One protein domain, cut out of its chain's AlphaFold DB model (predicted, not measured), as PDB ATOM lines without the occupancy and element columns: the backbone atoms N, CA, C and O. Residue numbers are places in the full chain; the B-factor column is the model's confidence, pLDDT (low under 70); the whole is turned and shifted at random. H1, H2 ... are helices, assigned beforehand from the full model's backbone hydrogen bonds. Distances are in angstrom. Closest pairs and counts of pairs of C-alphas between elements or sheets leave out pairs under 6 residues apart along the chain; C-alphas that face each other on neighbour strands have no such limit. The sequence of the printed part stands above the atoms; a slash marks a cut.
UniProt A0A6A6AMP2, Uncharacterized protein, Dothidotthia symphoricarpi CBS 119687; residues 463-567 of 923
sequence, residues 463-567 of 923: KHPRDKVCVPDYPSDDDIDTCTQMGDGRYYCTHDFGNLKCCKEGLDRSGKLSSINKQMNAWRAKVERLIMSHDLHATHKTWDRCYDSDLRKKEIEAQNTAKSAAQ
ATOM      1  N   LYS A 463       4.285 -22.426  65.621       94.81
ATOM      2  CA  LYS A 463       3.270 -21.373  65.507       94.81
ATOM      3  C   LYS A 463       3.969 -20.030  65.597       94.81
ATOM      4  O   LYS A 463       4.634 -19.758  66.595       94.81
ATOM      5  N   HIS A 464       3.824 -19.202  64.574       95.25
ATOM      6  CA  HIS A 464       4.298 -17.830  64.600       95.25
ATOM      7  C   HIS A 464       3.174 -16.912  65.125       95.25
ATOM      8  O   HIS A 464       2.022 -17.090  64.727       95.25
ATOM      9  N   PRO A 465       3.449 -15.896  65.970       96.00
ATOM     10  CA  PRO A 465       2.400 -15.047  66.560       96.00
ATOM     11  C   PRO A 465       1.529 -14.253  65.570       96.00
ATOM     12  O   PRO A 465       0.531 -13.669  65.980       96.00
ATOM     13  N   ARG A 466       1.904 -14.206  64.282       96.62
ATOM     14  CA  ARG A 466       1.133 -13.563  63.198       96.62
ATOM     15  C   ARG A 466       0.334 -14.545  62.322       96.62
ATOM     16  O   ARG A 466      -0.275 -14.104  61.353       96.62
ATOM     17  N   ASP A 467       0.354 -15.846  62.611       97.38
ATOM     18  CA  ASP A 467      -0.424 -16.832  61.852       97.38
ATOM     19  C   ASP A 467      -1.923 -16.714  62.182       97.38
ATOM     20  O   ASP A 467      -2.321 -16.793  63.345       97.38
ATOM     21  N   LYS A 468      -2.772 -16.570  61.158       97.81
ATOM     22  CA  LYS A 468      -4.240 -16.601  61.299       97.81
ATOM     23  C   LYS A 468      -4.788 -18.029  61.275       97.81
ATOM     24  O   LYS A 468      -5.831 -18.305  61.864       97.81
ATOM     25  N   VAL A 469      -4.102 -18.935  60.575       97.38
ATOM     26  CA  VAL A 469      -4.437 -20.364  60.490       97.38
ATOM     27  C   VAL A 469      -3.265 -21.208  60.973       97.38
ATOM     28  O   VAL A 469      -2.114 -20.798  60.882       97.38
ATOM     29  N   CYS A 470      -3.531 -22.418  61.462       96.75
ATOM     30  CA  CYS A 470      -2.440 -23.357  61.722       96.75
ATOM     31  C   CYS A 470      -1.782 -23.779  60.400       96.75
ATOM     32  O   CYS A 470      -2.472 -24.025  59.404       96.75
ATOM     33  N   VAL A 471      -0.454 -23.911  60.424       96.88
ATOM     34  CA  VAL A 471       0.321 -24.553  59.357       96.88
ATOM     35  C   VAL A 471      -0.321 -25.920  59.052       96.88
ATOM     36  O   VAL A 471      -0.623 -26.660  59.991       96.88
ATOM     37  N   PRO A 472      -0.577 -26.278  57.779       96.62
ATOM     38  CA  PRO A 472      -1.086 -27.602  57.434       96.62
ATOM     39  C   PRO A 472      -0.172 -28.704  57.974       96.62
ATOM     40  O   PRO A 472       1.044 -28.564  57.853       96.62
ATOM     41  N   ASP A 473      -0.742 -29.804  58.480       95.06
ATOM     42  CA  ASP A 473       0.037 -30.953  58.961       95.06
ATOM     43  C   ASP A 473       1.109 -31.349  57.941       95.06
ATOM     44  O   ASP A 473       0.824 -31.527  56.748       95.06
ATOM     45  N   TYR A 474       2.350 -31.433  58.414       93.81
ATOM     46  CA  TYR A 474       3.496 -31.764  57.582       93.81
ATOM     47  C   TYR A 474       3.340 -33.231  57.157       93.81
ATOM     48  O   TYR A 474       3.210 -34.092  58.037       93.81
ATOM     49  N   PRO A 475       3.279 -33.548  55.846       91.06
ATOM     50  CA  PRO A 475       3.146 -34.927  55.398       91.06
ATOM     51  C   PRO A 475       4.355 -35.688  55.922       91.06
ATOM     52  O   PRO A 475       5.454 -35.141  55.937       91.06
ATOM     53  N   SER A 476       4.157 -36.914  56.392       84.62
ATOM     54  CA  SER A 476       5.210 -37.598  57.125       84.62
ATOM     55  C   SER A 476       6.515 -37.666  56.320       84.62
ATOM     56  O   SER A 476       6.576 -38.367  55.308       84.62
ATOM     57  N   ASP A 477       7.572 -37.011  56.821       73.19
ATOM     58  CA  ASP A 477       8.966 -37.406  56.562       73.19
ATOM     59  C   ASP A 477       9.224 -38.716  57.329       73.19
ATOM     60  O   ASP A 477      10.019 -38.801  58.262       73.19
ATOM     61  N   ASP A 478       8.436 -39.731  56.976       77.31
ATOM     62  CA  ASP A 478       8.716 -41.119  57.284       77.31
ATOM     63  C   ASP A 478       9.800 -41.518  56.286       77.31
ATOM     64  O   ASP A 478       9.504 -41.796  55.115       77.31
ATOM     65  N   ASP A 479      11.060 -41.504  56.738       82.19
ATOM     66  CA  ASP A 479      12.200 -42.016  55.978       82.19
ATOM     67  C   ASP A 479      11.808 -43.322  55.292       82.19
ATOM     68  O   ASP A 479      11.090 -44.147  55.867       82.19
ATOM     69  N   ILE A 480      12.272 -43.547  54.063       87.44
ATOM     70  CA  ILE A 480      11.794 -44.695  53.284       87.44
ATOM     71  C   ILE A 480      12.084 -46.049  53.955       87.44
ATOM     72  O   ILE A 480      11.415 -47.035  53.668       87.44
ATOM     73  N   ASP A 481      13.018 -46.090  54.895       89.25
ATOM     74  CA  ASP A 481      13.344 -47.289  55.659       89.25
ATOM     75  C   ASP A 481      12.428 -47.467  56.904       89.25
ATOM     76  O   ASP A 481      12.301 -48.577  57.416       89.25
ATOM     77  N   THR A 482      11.698 -46.420  57.324       90.81
ATOM     78  CA  THR A 482      10.573 -46.474  58.293       90.81
ATOM     79  C   THR A 482       9.214 -46.738  57.632       90.81
ATOM     80  O   THR A 482       8.292 -47.256  58.266       90.81
ATOM     81  N   CYS A 483       9.078 -46.409  56.344       91.81
ATOM     82  CA  CYS A 483       7.858 -46.633  55.577       91.81
ATOM     83  C   CYS A 483       7.453 -48.116  55.557       91.81
ATOM     84  O   CYS A 483       8.220 -48.973  55.118       91.81
ATOM     85  N   THR A 484       6.206 -48.415  55.935       92.81
ATOM     86  CA  THR A 484       5.693 -49.792  56.002       92.81
ATOM     87  C   THR A 484       5.843 -50.533  54.669       92.81
ATOM     88  O   THR A 484       5.372 -50.068  53.621       92.81
ATOM     89  N   GLN A 485       6.460 -51.713  54.735       96.00
ATOM     90  CA  GLN A 485       6.611 -52.642  53.619       96.00
ATOM     91  C   GLN A 485       5.529 -53.732  53.656       96.00
ATOM     92  O   GLN A 485       5.084 -54.169  54.716       96.00
ATOM     93  N   MET A 486       5.110 -54.156  52.470       94.94
ATOM     94  CA  MET A 486       4.383 -55.387  52.189       94.94
ATOM     95  C   MET A 486       5.335 -56.591  52.307       94.94
ATOM     96  O   MET A 486       6.556 -56.452  52.229       94.94
ATOM     97  N   GLY A 487       4.780 -57.799  52.453       96.31
ATOM     98  CA  GLY A 487       5.562 -59.038  52.603       96.31
ATOM     99  C   GLY A 487       6.398 -59.458  51.382       96.31
ATOM    100  O   GLY A 487       7.108 -60.454  51.458       96.31
ATOM    101  N   ASP A 488       6.318 -58.723  50.271       95.62
ATOM    102  CA  ASP A 488       7.117 -58.894  49.052       95.62
ATOM    103  C   ASP A 488       8.269 -57.869  48.926       95.62
ATOM    104  O   ASP A 488       8.950 -57.829  47.902       95.62
ATOM    105  N   GLY A 489       8.481 -57.025  49.946       96.06
ATOM    106  CA  GLY A 489       9.495 -55.964  49.947       96.06
ATOM    107  C   GLY A 489       9.090 -54.690  49.193       96.06
ATOM    108  O   GLY A 489       9.919 -53.798  49.009       96.06
ATOM    109  N   ARG A 490       7.832 -54.570  48.746       97.12
ATOM    110  CA  ARG A 490       7.280 -53.319  48.200       97.12
ATOM    111  C   ARG A 490       6.700 -52.453  49.311       97.12
ATOM    112  O   ARG A 490       6.358 -52.936  50.379       97.12
ATOM    113  N   TYR A 491       6.544 -51.160  49.075       97.06
ATOM    114  CA  TYR A 491       5.997 -50.208  50.040       97.06
ATOM    115  C   TYR A 491       4.506 -49.959  49.815       97.06
ATOM    116  O   TYR A 491       4.042 -49.877  48.676       97.06
ATOM    117  N   TYR A 492       3.754 -49.733  50.894       95.00
ATOM    118  CA  TYR A 492       2.354 -49.320  50.774       95.00
ATOM    119  C   TYR A 492       2.221 -47.915  50.156       95.00
ATOM    120  O   TYR A 492       2.959 -46.978  50.499       95.00
ATOM    121  N   CYS A 493       1.244 -47.761  49.255       93.94
ATOM    122  CA  CYS A 493       0.848 -46.467  48.699       93.94
ATOM    123  C   CYS A 493       0.255 -45.553  49.788       93.94
ATOM    124  O   CYS A 493      -0.328 -46.030  50.756       93.94
ATOM    125  N   THR A 494       0.334 -44.235  49.598       89.62
ATOM    126  CA  THR A 494      -0.261 -43.228  50.499       89.62
ATOM    127  C   THR A 494      -1.575 -42.646  49.955       89.62
ATOM    128  O   THR A 494      -1.864 -41.467  50.136       89.62
ATOM    129  N   HIS A 495      -2.373 -43.460  49.251       89.81
ATOM    130  CA  HIS A 495      -3.700 -43.064  48.765       89.81
ATOM    131  C   HIS A 495      -4.802 -43.608  49.682       89.81
ATOM    132  O   HIS A 495      -4.863 -44.813  49.911       89.81
ATOM    133  N   ASP A 496      -5.759 -42.757  50.061       84.56
ATOM    134  CA  ASP A 496      -6.932 -43.124  50.883       84.56
ATOM    135  C   ASP A 496      -7.839 -44.193  50.231       84.56
ATOM    136  O   ASP A 496      -8.705 -44.785  50.873       84.56
ATOM    137  N   PHE A 497      -7.666 -44.433  48.925       80.62
ATOM    138  CA  PHE A 497      -8.501 -45.315  48.115       80.62
ATOM    139  C   PHE A 497      -7.655 -46.396  47.425       80.62
ATOM    140  O   PHE A 497      -7.096 -46.172  46.348       80.62
ATOM    141  N   GLY A 498      -7.644 -47.608  47.991       85.88
ATOM    142  CA  GLY A 498      -6.882 -48.783  47.521       85.88
ATOM    143  C   GLY A 498      -7.264 -49.368  46.145       85.88
ATOM    144  O   GLY A 498      -6.969 -50.522  45.847       85.88
ATOM    145  N   ASN A 499      -7.938 -48.596  45.291       91.12
ATOM    146  CA  ASN A 499      -8.380 -49.018  43.961       91.12
ATOM    147  C   ASN A 499      -7.308 -48.858  42.869       91.12
ATOM    148  O   ASN A 499      -7.438 -49.468  41.807       91.12
ATOM    149  N   LEU A 500      -6.268 -48.054  43.107       92.19
ATOM    150  CA  LEU A 500      -5.159 -47.852  42.167       92.19
ATOM    151  C   LEU A 500      -4.192 -49.045  42.180       92.19
ATOM    152  O   LEU A 500      -3.991 -49.663  43.223       92.19
ATOM    153  N   LYS A 501      -3.550 -49.333  41.035       94.12
ATOM    154  CA  LYS A 501      -2.586 -50.443  40.885       94.12
ATOM    155  C   LYS A 501      -1.541 -50.472  41.999       94.12
ATOM    156  O   LYS A 501      -1.440 -51.466  42.702       94.12
ATOM    157  N   CYS A 502      -0.865 -49.350  42.244       94.38
ATOM    158  CA  CYS A 502       0.172 -49.214  43.272       94.38
ATOM    159  C   CYS A 502      -0.293 -49.442  44.724       94.38
ATOM    160  O   CYS A 502       0.530 -49.521  45.629       94.38
ATOM    161  N   CYS A 503      -1.600 -49.540  44.971       94.69
ATOM    162  CA  CYS A 503      -2.160 -49.871  46.281       94.69
ATOM    163  C   CYS A 503      -2.540 -51.357  46.413       94.69
ATOM    164  O   CYS A 503      -2.838 -51.811  47.513       94.69
ATOM    165  N   LYS A 504      -2.528 -52.106  45.302       95.06
ATOM    166  CA  LYS A 504      -2.731 -53.564  45.237       95.06
ATOM    167  C   LYS A 504      -1.423 -54.309  44.976       95.06
ATOM    168  O   LYS A 504      -1.192 -55.367  45.537       95.06
ATOM    169  N   GLU A 505      -0.592 -53.728  44.116       96.75
ATOM    170  CA  GLU A 505       0.698 -54.231  43.634       96.75
ATOM    171  C   GLU A 505       1.882 -53.603  44.401       96.75
ATOM    172  O   GLU A 505       3.030 -53.880  44.067       96.75
ATOM    173  N   GLY A 506       1.619 -52.724  45.376       96.81
ATOM    174  CA  GLY A 506       2.635 -51.945  46.092       96.81
ATOM    175  C   GLY A 506       3.341 -50.879  45.240       96.81
ATOM    176  O   GLY A 506       3.035 -50.664  44.064       96.81
ATOM    177  N   LEU A 507       4.304 -50.196  45.858       97.25
ATOM    178  CA  LEU A 507       5.286 -49.323  45.212       97.25
ATOM    179  C   LEU A 507       6.691 -49.903  45.394       97.25
ATOM    180  O   LEU A 507       7.043 -50.375  46.470       97.25
ATOM    181  N   ASP A 508       7.527 -49.810  44.371       97.19
ATOM    182  CA  ASP A 508       8.971 -49.995  44.502       97.19
ATOM    183  C   ASP A 508       9.608 -48.849  45.323       97.19
ATOM    184  O   ASP A 508       8.965 -47.832  45.605       97.19
ATOM    185  N   ARG A 509      10.893 -48.974  45.695       95.75
ATOM    186  CA  ARG A 509      11.601 -47.944  46.486       95.75
ATOM    187  C   ARG A 509      11.585 -46.575  45.783       95.75
ATOM    188  O   ARG A 509      11.281 -45.561  46.407       95.75
ATOM    189  N   SER A 510      11.818 -46.543  44.473       96.00
ATOM    190  CA  SER A 510      11.770 -45.327  43.641       96.00
ATOM    191  C   SER A 510      10.351 -44.755  43.526       96.00
ATOM    192  O   SER A 510      10.163 -43.543  43.670       96.00
ATOM    193  N   GLY A 511       9.332 -45.599  43.344       95.75
ATOM    194  CA  GLY A 511       7.923 -45.198  43.357       95.75
ATOM    195  C   GLY A 511       7.473 -44.619  44.702       95.75
ATOM    196  O   GLY A 511       6.741 -43.626  44.733       95.75
ATOM    197  N   LYS A 512       7.956 -45.167  45.824       95.69
ATOM    198  CA  LYS A 512       7.667 -44.660  47.173       95.69
ATOM    199  C   LYS A 512       8.341 -43.311  47.439       95.69
ATOM    200  O   LYS A 512       7.634 -42.388  47.841       95.69
ATOM    201  N   LEU A 513       9.631 -43.146  47.116       94.00
ATOM    202  CA  LEU A 513      10.302 -41.833  47.149       94.00
ATOM    203  C   LEU A 513       9.570 -40.805  46.278       94.00
ATOM    204  O   LEU A 513       9.395 -39.656  46.681       94.00
ATOM    205  N   SER A 514       9.104 -41.221  45.100       93.88
ATOM    206  CA  SER A 514       8.338 -40.366  44.186       93.88
ATOM    207  C   SER A 514       6.980 -39.956  44.775       93.88
ATOM    208  O   SER A 514       6.543 -38.822  44.581       93.88
ATOM    209  N   SER A 515       6.324 -40.843  45.534       94.06
ATOM    210  CA  SER A 515       5.077 -40.553  46.259       94.06
ATOM    211  C   SER A 515       5.294 -39.553  47.401       94.06
ATOM    212  O   SER A 515       4.552 -38.574  47.491       94.06
ATOM    213  N   ILE A 516       6.344 -39.744  48.211       92.81
ATOM    214  CA  ILE A 516       6.723 -38.839  49.315       92.81
ATOM    215  C   ILE A 516       7.055 -37.446  48.763       92.81
ATOM    216  O   ILE A 516       6.428 -36.464  49.155       92.81
ATOM    217  N   ASN A 517       7.939 -37.352  47.762       92.56
ATOM    218  CA  ASN A 517       8.282 -36.082  47.107       92.56
ATOM    219  C   ASN A 517       7.054 -35.361  46.525       92.56
ATOM    220  O   ASN A 517       6.952 -34.136  46.595       92.56
ATOM    221  N   LYS A 518       6.088 -36.105  45.974       93.31
ATOM    222  CA  LYS A 518       4.840 -35.531  45.459       93.31
ATOM    223  C   LYS A 518       3.937 -34.990  46.572       93.31
ATOM    224  O   LYS A 518       3.330 -33.938  46.377       93.31
ATOM    225  N   GLN A 519       3.857 -35.665  47.720       92.88
ATOM    226  CA  GLN A 519       3.124 -35.167  48.891       92.88
ATOM    227  C   GLN A 519       3.817 -33.943  49.503       92.88
ATOM    228  O   GLN A 519       3.151 -32.935  49.731       92.88
ATOM    229  N   MET A 520       5.146 -33.971  49.647       93.94
ATOM    230  CA  MET A 520       5.952 -32.825  50.080       93.94
ATOM    231  C   MET A 520       5.746 -31.595  49.195       93.94
ATOM    232  O   MET A 520       5.461 -30.512  49.698       93.94
ATOM    233  N   ASN A 521       5.818 -31.743  47.871       93.44
ATOM    234  CA  ASN A 521       5.638 -30.615  46.955       93.44
ATOM    235  C   ASN A 521       4.192 -30.080  46.967       93.44
ATOM    236  O   ASN A 521       3.990 -28.872  46.873       93.44
ATOM    237  N   ALA A 522       3.190 -30.950  47.145       93.19
ATOM    238  CA  ALA A 522       1.796 -30.535  47.315       93.19
ATOM    239  C   ALA A 522       1.544 -29.816  48.657       93.19
ATOM    240  O   ALA A 522       0.728 -28.895  48.708       93.19
ATOM    241  N   TRP A 523       2.252 -30.200  49.726       95.69
ATOM    242  CA  TRP A 523       2.230 -29.498  51.011       95.69
ATOM    243  C   TRP A 523       2.920 -28.131  50.919       95.69
ATOM    244  O   TRP A 523       2.302 -27.135  51.292       95.69
ATOM    245  N   ARG A 524       4.117 -28.044  50.319       95.69
ATOM    246  CA  ARG A 524       4.816 -26.766  50.072       95.69
ATOM    247  C   ARG A 524       3.923 -25.795  49.295       95.69
ATOM    248  O   ARG A 524       3.619 -24.718  49.795       95.69
ATOM    249  N   ALA A 525       3.360 -26.225  48.163       94.81
ATOM    250  CA  ALA A 525       2.408 -25.432  47.375       94.81
ATOM    251  C   ALA A 525       1.074 -25.119  48.099       94.81
ATOM    252  O   ALA A 525       0.293 -24.287  47.637       94.81
ATOM    253  N   LYS A 526       0.749 -25.779  49.221       96.50
ATOM    254  CA  LYS A 526      -0.368 -25.388  50.102       96.50
ATOM    255  C   LYS A 526       0.073 -24.316  51.104       96.50
ATOM    256  O   LYS A 526      -0.660 -23.352  51.289       96.50
ATOM    257  N   VAL A 527       1.256 -24.460  51.702       96.62
ATOM    258  CA  VAL A 527       1.849 -23.471  52.619       96.62
ATOM    259  C   VAL A 527       2.086 -22.137  51.913       96.62
ATOM    260  O   VAL A 527       1.632 -21.111  52.406       96.62
ATOM    261  N   GLU A 528       2.705 -22.135  50.730       95.88
ATOM    262  CA  GLU A 528       3.006 -20.892  50.004       95.88
ATOM    263  C   GLU A 528       1.736 -20.093  49.658       95.88
ATOM    264  O   GLU A 528       1.739 -18.865  49.730       95.88
ATOM    265  N   ARG A 529       0.619 -20.768  49.349       95.81
ATOM    266  CA  ARG A 529      -0.674 -20.103  49.116       95.81
ATOM    267  C   ARG A 529      -1.282 -19.495  50.380       95.81
ATOM    268  O   ARG A 529      -1.907 -18.447  50.275       95.81
ATOM    269  N   LEU A 530      -1.076 -20.101  51.551       96.88
ATOM    270  CA  LEU A 530      -1.489 -19.511  52.834       96.88
ATOM    271  C   LEU A 530      -0.588 -18.332  53.240       96.88
ATOM    272  O   LEU A 530      -1.047 -17.398  53.892       96.88
ATOM    273  N   ILE A 531       0.677 -18.337  52.807       96.00
ATOM    274  CA  ILE A 531       1.568 -17.175  52.920       96.00
ATOM    275  C   ILE A 531       1.104 -16.050  51.972       96.00
ATOM    276  O   ILE A 531       1.059 -14.895  52.389       96.00
ATOM    277  N   MET A 532       0.670 -16.367  50.740       92.44
ATOM    278  CA  MET A 532       0.090 -15.376  49.813       92.44
ATOM    279  C   MET A 532      -1.193 -14.717  50.325       92.44
ATOM    280  O   MET A 532      -1.375 -13.525  50.111       92.44
ATOM    281  N   SER A 533      -2.101 -15.465  50.959       96.25
ATOM    282  CA  SER A 533      -3.327 -14.894  51.543       96.25
ATOM    283  C   SER A 533      -3.075 -14.157  52.867       96.25
ATOM    284  O   SER A 533      -4.008 -13.654  53.495       96.25
ATOM    285  N   HIS A 534      -1.811 -14.077  53.300       96.12
ATOM    286  CA  HIS A 534      -1.393 -13.569  54.604       96.12
ATOM    287  C   HIS A 534      -2.095 -14.283  55.773       96.12
ATOM    288  O   HIS A 534      -2.333 -13.679  56.818       96.12
ATOM    289  N   ASP A 535      -2.479 -15.549  55.599       97.69
ATOM    290  CA  ASP A 535      -3.035 -16.394  56.663       97.69
ATOM    291  C   ASP A 535      -1.933 -17.115  57.451       97.69
ATOM    292  O   ASP A 535      -2.149 -17.523  58.593       97.69
ATOM    293  N   LEU A 536      -0.748 -17.236  56.852       97.75
ATOM    294  CA  LEU A 536       0.461 -17.810  57.427       97.75
ATOM    295  C   LEU A 536       1.635 -16.833  57.266       97.75
ATOM    296  O   LEU A 536       1.728 -16.126  56.262       97.75
ATOM    297  N   HIS A 537       2.555 -16.798  58.225       97.12
ATOM    298  CA  HIS A 537       3.718 -15.917  58.151       97.12
ATOM    299  C   HIS A 537       4.803 -16.437  57.190       97.12
ATOM    300  O   HIS A 537       5.036 -17.642  57.073       97.12
ATOM    301  N   ALA A 538       5.524 -15.521  56.535       95.62
ATOM    302  CA  ALA A 538       6.542 -15.856  55.534       95.62
ATOM    303  C   ALA A 538       7.699 -16.717  56.081       95.62
ATOM    304  O   ALA A 538       8.297 -17.485  55.330       95.62
ATOM    305  N   THR A 539       7.965 -16.658  57.389       95.00
ATOM    306  CA  THR A 539       8.967 -17.482  58.097       95.00
ATOM    307  C   THR A 539       8.740 -18.994  57.974       95.00
ATOM    308  O   THR A 539       9.670 -19.760  58.205       95.00
ATOM    309  N   HIS A 540       7.536 -19.439  57.593       94.31
ATOM    310  CA  HIS A 540       7.237 -20.854  57.331       94.31
ATOM    311  C   HIS A 540       7.692 -21.347  55.948       94.31
ATOM    312  O   HIS A 540       7.687 -22.554  55.704       94.31
ATOM    313  N   LYS A 541       8.104 -20.452  55.036       94.62
ATOM    314  CA  LYS A 541       8.720 -20.832  53.755       94.62
ATOM    315  C   LYS A 541      10.194 -21.183  53.994       94.62
ATOM    316  O   LYS A 541      11.079 -20.348  53.839       94.62
ATOM    317  N   THR A 542      10.462 -22.433  54.362       91.38
ATOM    318  CA  THR A 542      11.814 -22.931  54.692       91.38
ATOM    319  C   THR A 542      12.619 -23.409  53.474       91.38
ATOM    320  O   THR A 542      13.570 -24.175  53.606       91.38
ATOM    321  N   TRP A 543      12.221 -22.988  52.273       92.81
ATOM    322  CA  TRP A 543      12.769 -23.420  50.987       92.81
ATOM    323  C   TRP A 543      12.767 -22.256  49.993       92.81
ATOM    324  O   TRP A 543      11.813 -21.487  49.940       92.81
ATOM    325  N   ASP A 544      13.795 -22.134  49.157       86.12
ATOM    326  CA  ASP A 544      13.934 -20.953  48.288       86.12
ATOM    327  C   ASP A 544      12.960 -20.998  47.097       86.12
ATOM    328  O   ASP A 544      12.275 -20.024  46.768       86.12
ATOM    329  N   ARG A 545      12.865 -22.174  46.462       85.44
ATOM    330  CA  ARG A 545      12.128 -22.402  45.209       85.44
ATOM    331  C   ARG A 545      10.616 -22.374  45.420       85.44
ATOM    332  O   ARG A 545      10.103 -23.233  46.122       85.44
ATOM    333  N   CYS A 546       9.900 -21.484  44.738       82.00
ATOM    334  CA  CYS A 546       8.435 -21.522  44.693       82.00
ATOM    335  C   CYS A 546       7.929 -22.816  44.019       82.00
ATOM    336  O   CYS A 546       8.335 -23.128  42.893       82.00
ATOM    337  N   TYR A 547       7.064 -23.568  44.709       85.69
ATOM    338  CA  TYR A 547       6.520 -24.858  44.257       85.69
ATOM    339  C   TYR A 547       5.163 -24.735  43.561       85.69
ATOM    340  O   TYR A 547       4.862 -25.525  42.665       85.69
ATOM    341  N   ASP A 548       4.352 -23.756  43.950       84.44
ATOM    342  CA  ASP A 548       3.134 -23.392  43.233       84.44
ATOM    343  C   ASP A 548       3.475 -22.597  41.946       84.44
ATOM    344  O   ASP A 548       4.268 -21.648  41.944       84.44
ATOM    345  N   SER A 549       2.903 -23.028  40.815       78.81
ATOM    346  CA  SER A 549       3.180 -22.470  39.483       78.81
ATOM    347  C   SER A 549       2.668 -21.049  39.303       78.81
ATOM    348  O   SER A 549       3.284 -20.258  38.588       78.81
ATOM    349  N   ASP A 550       1.551 -20.728  39.943       76.19
ATOM    350  CA  ASP A 550       0.842 -19.466  39.769       76.19
ATOM    351  C   ASP A 550       1.498 -18.405  40.657       76.19
ATOM    352  O   ASP A 550       1.628 -17.246  40.266       76.19
ATOM    353  N   LEU A 551       2.028 -18.839  41.803       74.25
ATOM    354  CA  LEU A 551       3.003 -18.116  42.617       74.25
ATOM    355  C   LEU A 551       4.262 -17.755  41.835       74.25
ATOM    356  O   LEU A 551       4.596 -16.578  41.733       74.25
ATOM    357  N   ARG A 552       4.925 -18.745  41.225       81.06
ATOM    358  CA  ARG A 552       6.130 -18.506  40.415       81.06
ATOM    359  C   ARG A 552       5.841 -17.585  39.225       81.06
ATOM    360  O   ARG A 552       6.685 -16.769  38.863       81.06
ATOM    361  N   LYS A 553       4.648 -17.681  38.628       85.38
ATOM    362  CA  LYS A 553       4.187 -16.769  37.572       85.38
ATOM    363  C   LYS A 553       4.028 -15.336  38.096       85.38
ATOM    364  O   LYS A 553       4.616 -14.436  37.507       85.38
ATOM    365  N   LYS A 554       3.332 -15.137  39.222       81.31
ATOM    366  CA  LYS A 554       3.173 -13.823  39.876       81.31
ATOM    367  C   LYS A 554       4.505 -13.214  40.320       81.31
ATOM    368  O   LYS A 554       4.682 -12.009  40.209       81.31
ATOM    369  N   GLU A 555       5.443 -14.027  40.796       82.00
ATOM    370  CA  GLU A 555       6.794 -13.596  41.175       82.00
ATOM    371  C   GLU A 555       7.595 -13.115  39.956       82.00
ATOM    372  O   GLU A 555       8.192 -12.042  39.998       82.00
ATOM    373  N   ILE A 556       7.550 -13.851  38.840       83.94
ATOM    374  CA  ILE A 556       8.157 -13.430  37.567       83.94
ATOM    375  C   ILE A 556       7.486 -12.154  37.034       83.94
ATOM    376  O   ILE A 556       8.173 -11.249  36.569       83.94
ATOM    377  N   GLU A 557       6.157 -12.051  37.126       91.31
ATOM    378  CA  GLU A 557       5.404 -10.854  36.735       91.31
ATOM    379  C   GLU A 557       5.810  -9.642  37.588       91.31
ATOM    380  O   GLU A 557       6.194  -8.621  37.026       91.31
ATOM    381  N   ALA A 558       5.864  -9.779  38.916       86.50
ATOM    382  CA  ALA A 558       6.313  -8.725  39.827       86.50
ATOM    383  C   ALA A 558       7.780  -8.316  39.591       86.50
ATOM    384  O   ALA A 558       8.081  -7.124  39.558       86.50
ATOM    385  N   GLN A 559       8.691  -9.272  39.362       87.44
ATOM    386  CA  GLN A 559      10.082  -8.973  39.000       87.44
ATOM    387  C   GLN A 559      10.185  -8.234  37.660       87.44
ATOM    388  O   GLN A 559      11.018  -7.339  37.521       87.44
ATOM    389  N   ASN A 560       9.353  -8.577  36.675       92.81
ATOM    390  CA  ASN A 560       9.321  -7.887  35.387       92.81
ATOM    391  C   ASN A 560       8.741  -6.472  35.523       92.81
ATOM    392  O   ASN A 560       9.308  -5.536  34.962       92.81
ATOM    393  N   THR A 561       7.684  -6.283  36.321       93.31
ATOM    394  CA  THR A 561       7.160  -4.953  36.665       93.31
ATOM    395  C   THR A 561       8.229  -4.111  37.365       93.31
ATOM    396  O   THR A 561       8.506  -3.003  36.911       93.31
ATOM    397  N   ALA A 562       8.903  -4.645  38.388       93.75
ATOM    398  CA  ALA A 562       9.980  -3.952  39.100       93.75
ATOM    399  C   ALA A 562      11.150  -3.571  38.172       93.75
ATOM    400  O   ALA A 562      11.607  -2.430  38.200       93.75
ATOM    401  N   LYS A 563      11.586  -4.478  37.285       95.62
ATOM    402  CA  LYS A 563      12.607  -4.188  36.262       95.62
ATOM    403  C   LYS A 563      12.155  -3.101  35.287       95.62
ATOM    404  O   LYS A 563      12.935  -2.202  34.994       95.62
ATOM    405  N   SER A 564      10.900  -3.132  34.831       95.69
ATOM    406  CA  SER A 564      10.356  -2.091  33.947       95.69
ATOM    407  C   SER A 564      10.249  -0.724  34.635       95.69
ATOM    408  O   SER A 564      10.539   0.293  34.013       95.69
ATOM    409  N   ALA A 565       9.925  -0.693  35.933       96.25
ATOM    410  CA  ALA A 565       9.890   0.529  36.732       96.25
ATOM    411  C   ALA A 565      11.300   1.094  36.977       96.25
ATOM    412  O   ALA A 565      11.506   2.295  36.826       96.25
ATOM    413  N   ALA A 566      12.287   0.239  37.269       95.88
ATOM    414  CA  ALA A 566      13.688   0.639  37.392       95.88
ATOM    415  C   ALA A 566      14.251   1.188  36.067       95.88
ATOM    416  O   ALA A 566      14.884   2.241  36.056       95.88
ATOM    417  N   GLN A 567      13.952   0.539  34.936       96.50
ATOM    418  CA  GLN A 567      14.322   1.028  33.602       96.50
ATOM    419  C   GLN A 567      13.632   2.358  33.259       96.50
ATOM    420  O   GLN A 567      14.266   3.249  32.696       96.50
TER     421      GLN A 567
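Overview. This is residues 463 to 567 of the 923 residues of an uncharacterized protein of Dothidotthia symphoricarpi CBS 119687 (UniProt A0A6A6AMP2). One long helix, H2, makes the shaft of this model; a loop-rich head that holds the one-turn helix H1 sits at the end where H2 begins, and a second long helix, H3, sticks out past the other end with residues 556 to 567. Before the head, a long unnamed stretch runs beside H2 toward its beginning, and after H2 the chain folds back through unnamed residues before H3 sets off. The 105 printed residues hold three named helices, H1, H2 and H3 in that order, and no named strand; the class is all helix, though under half of the residues, 47 of 105, are in named elements. The whole is loose, with a radius of gyration of the C-alphas of 18.4 A, and elongated, spanning 62 by 33 by 24 A.

Arrangement. Start at Lys 463 and pass through residues 463 to 500, which have no named element, to H1, residues 501 to 504. A tight link of 4 residues leads on to H2, residues 509 to 532, yet H1 and H2 are apart. Then a long link of 16 residues leads to H3, residues 549 to 567. Look at the C-alphas of Arg 529 and Leu 551, the closest of H2 and H3, 7.7 A apart: these helices are close but not clearly touching, with 2 pairs of C-alphas within 8 A. Their lines stand at a steep tilt of 51 degrees, and they run the same way. H1 and H3 are apart. Every O i to N i+4 pair in H3 is within hydrogen-bond range, as are 19 of 20 in H2; H1 is too short for such a pair, and its one O i to N i+3 pair is within range.

Along the chain. Find C-alpha 501 at (-2.586, -50.443, 40.885), where H1 begins its four residues. H2 starts at C-alpha 509, (11.601, -47.944, 46.486), and runs 34.7 A to C-alpha 532 at (0.090, -15.376, 49.813). H3 runs 26.7 A from C-alpha 549 to C-alpha 567, which you find at (14.322, 1.028, 33.602).

Size, cuts and confidence. The two C-alphas farthest apart are those of Gly 487 and Gln 567, 63.6 A. Without residues 556 to 567, which stand free, the body has 93 residues and spans 47 by 28 by 23 A. The printed part has no cut. Read the B-factor column for the model's confidence: the mean pLDDT of the printed part is 92.1, and no printed residue is under 70.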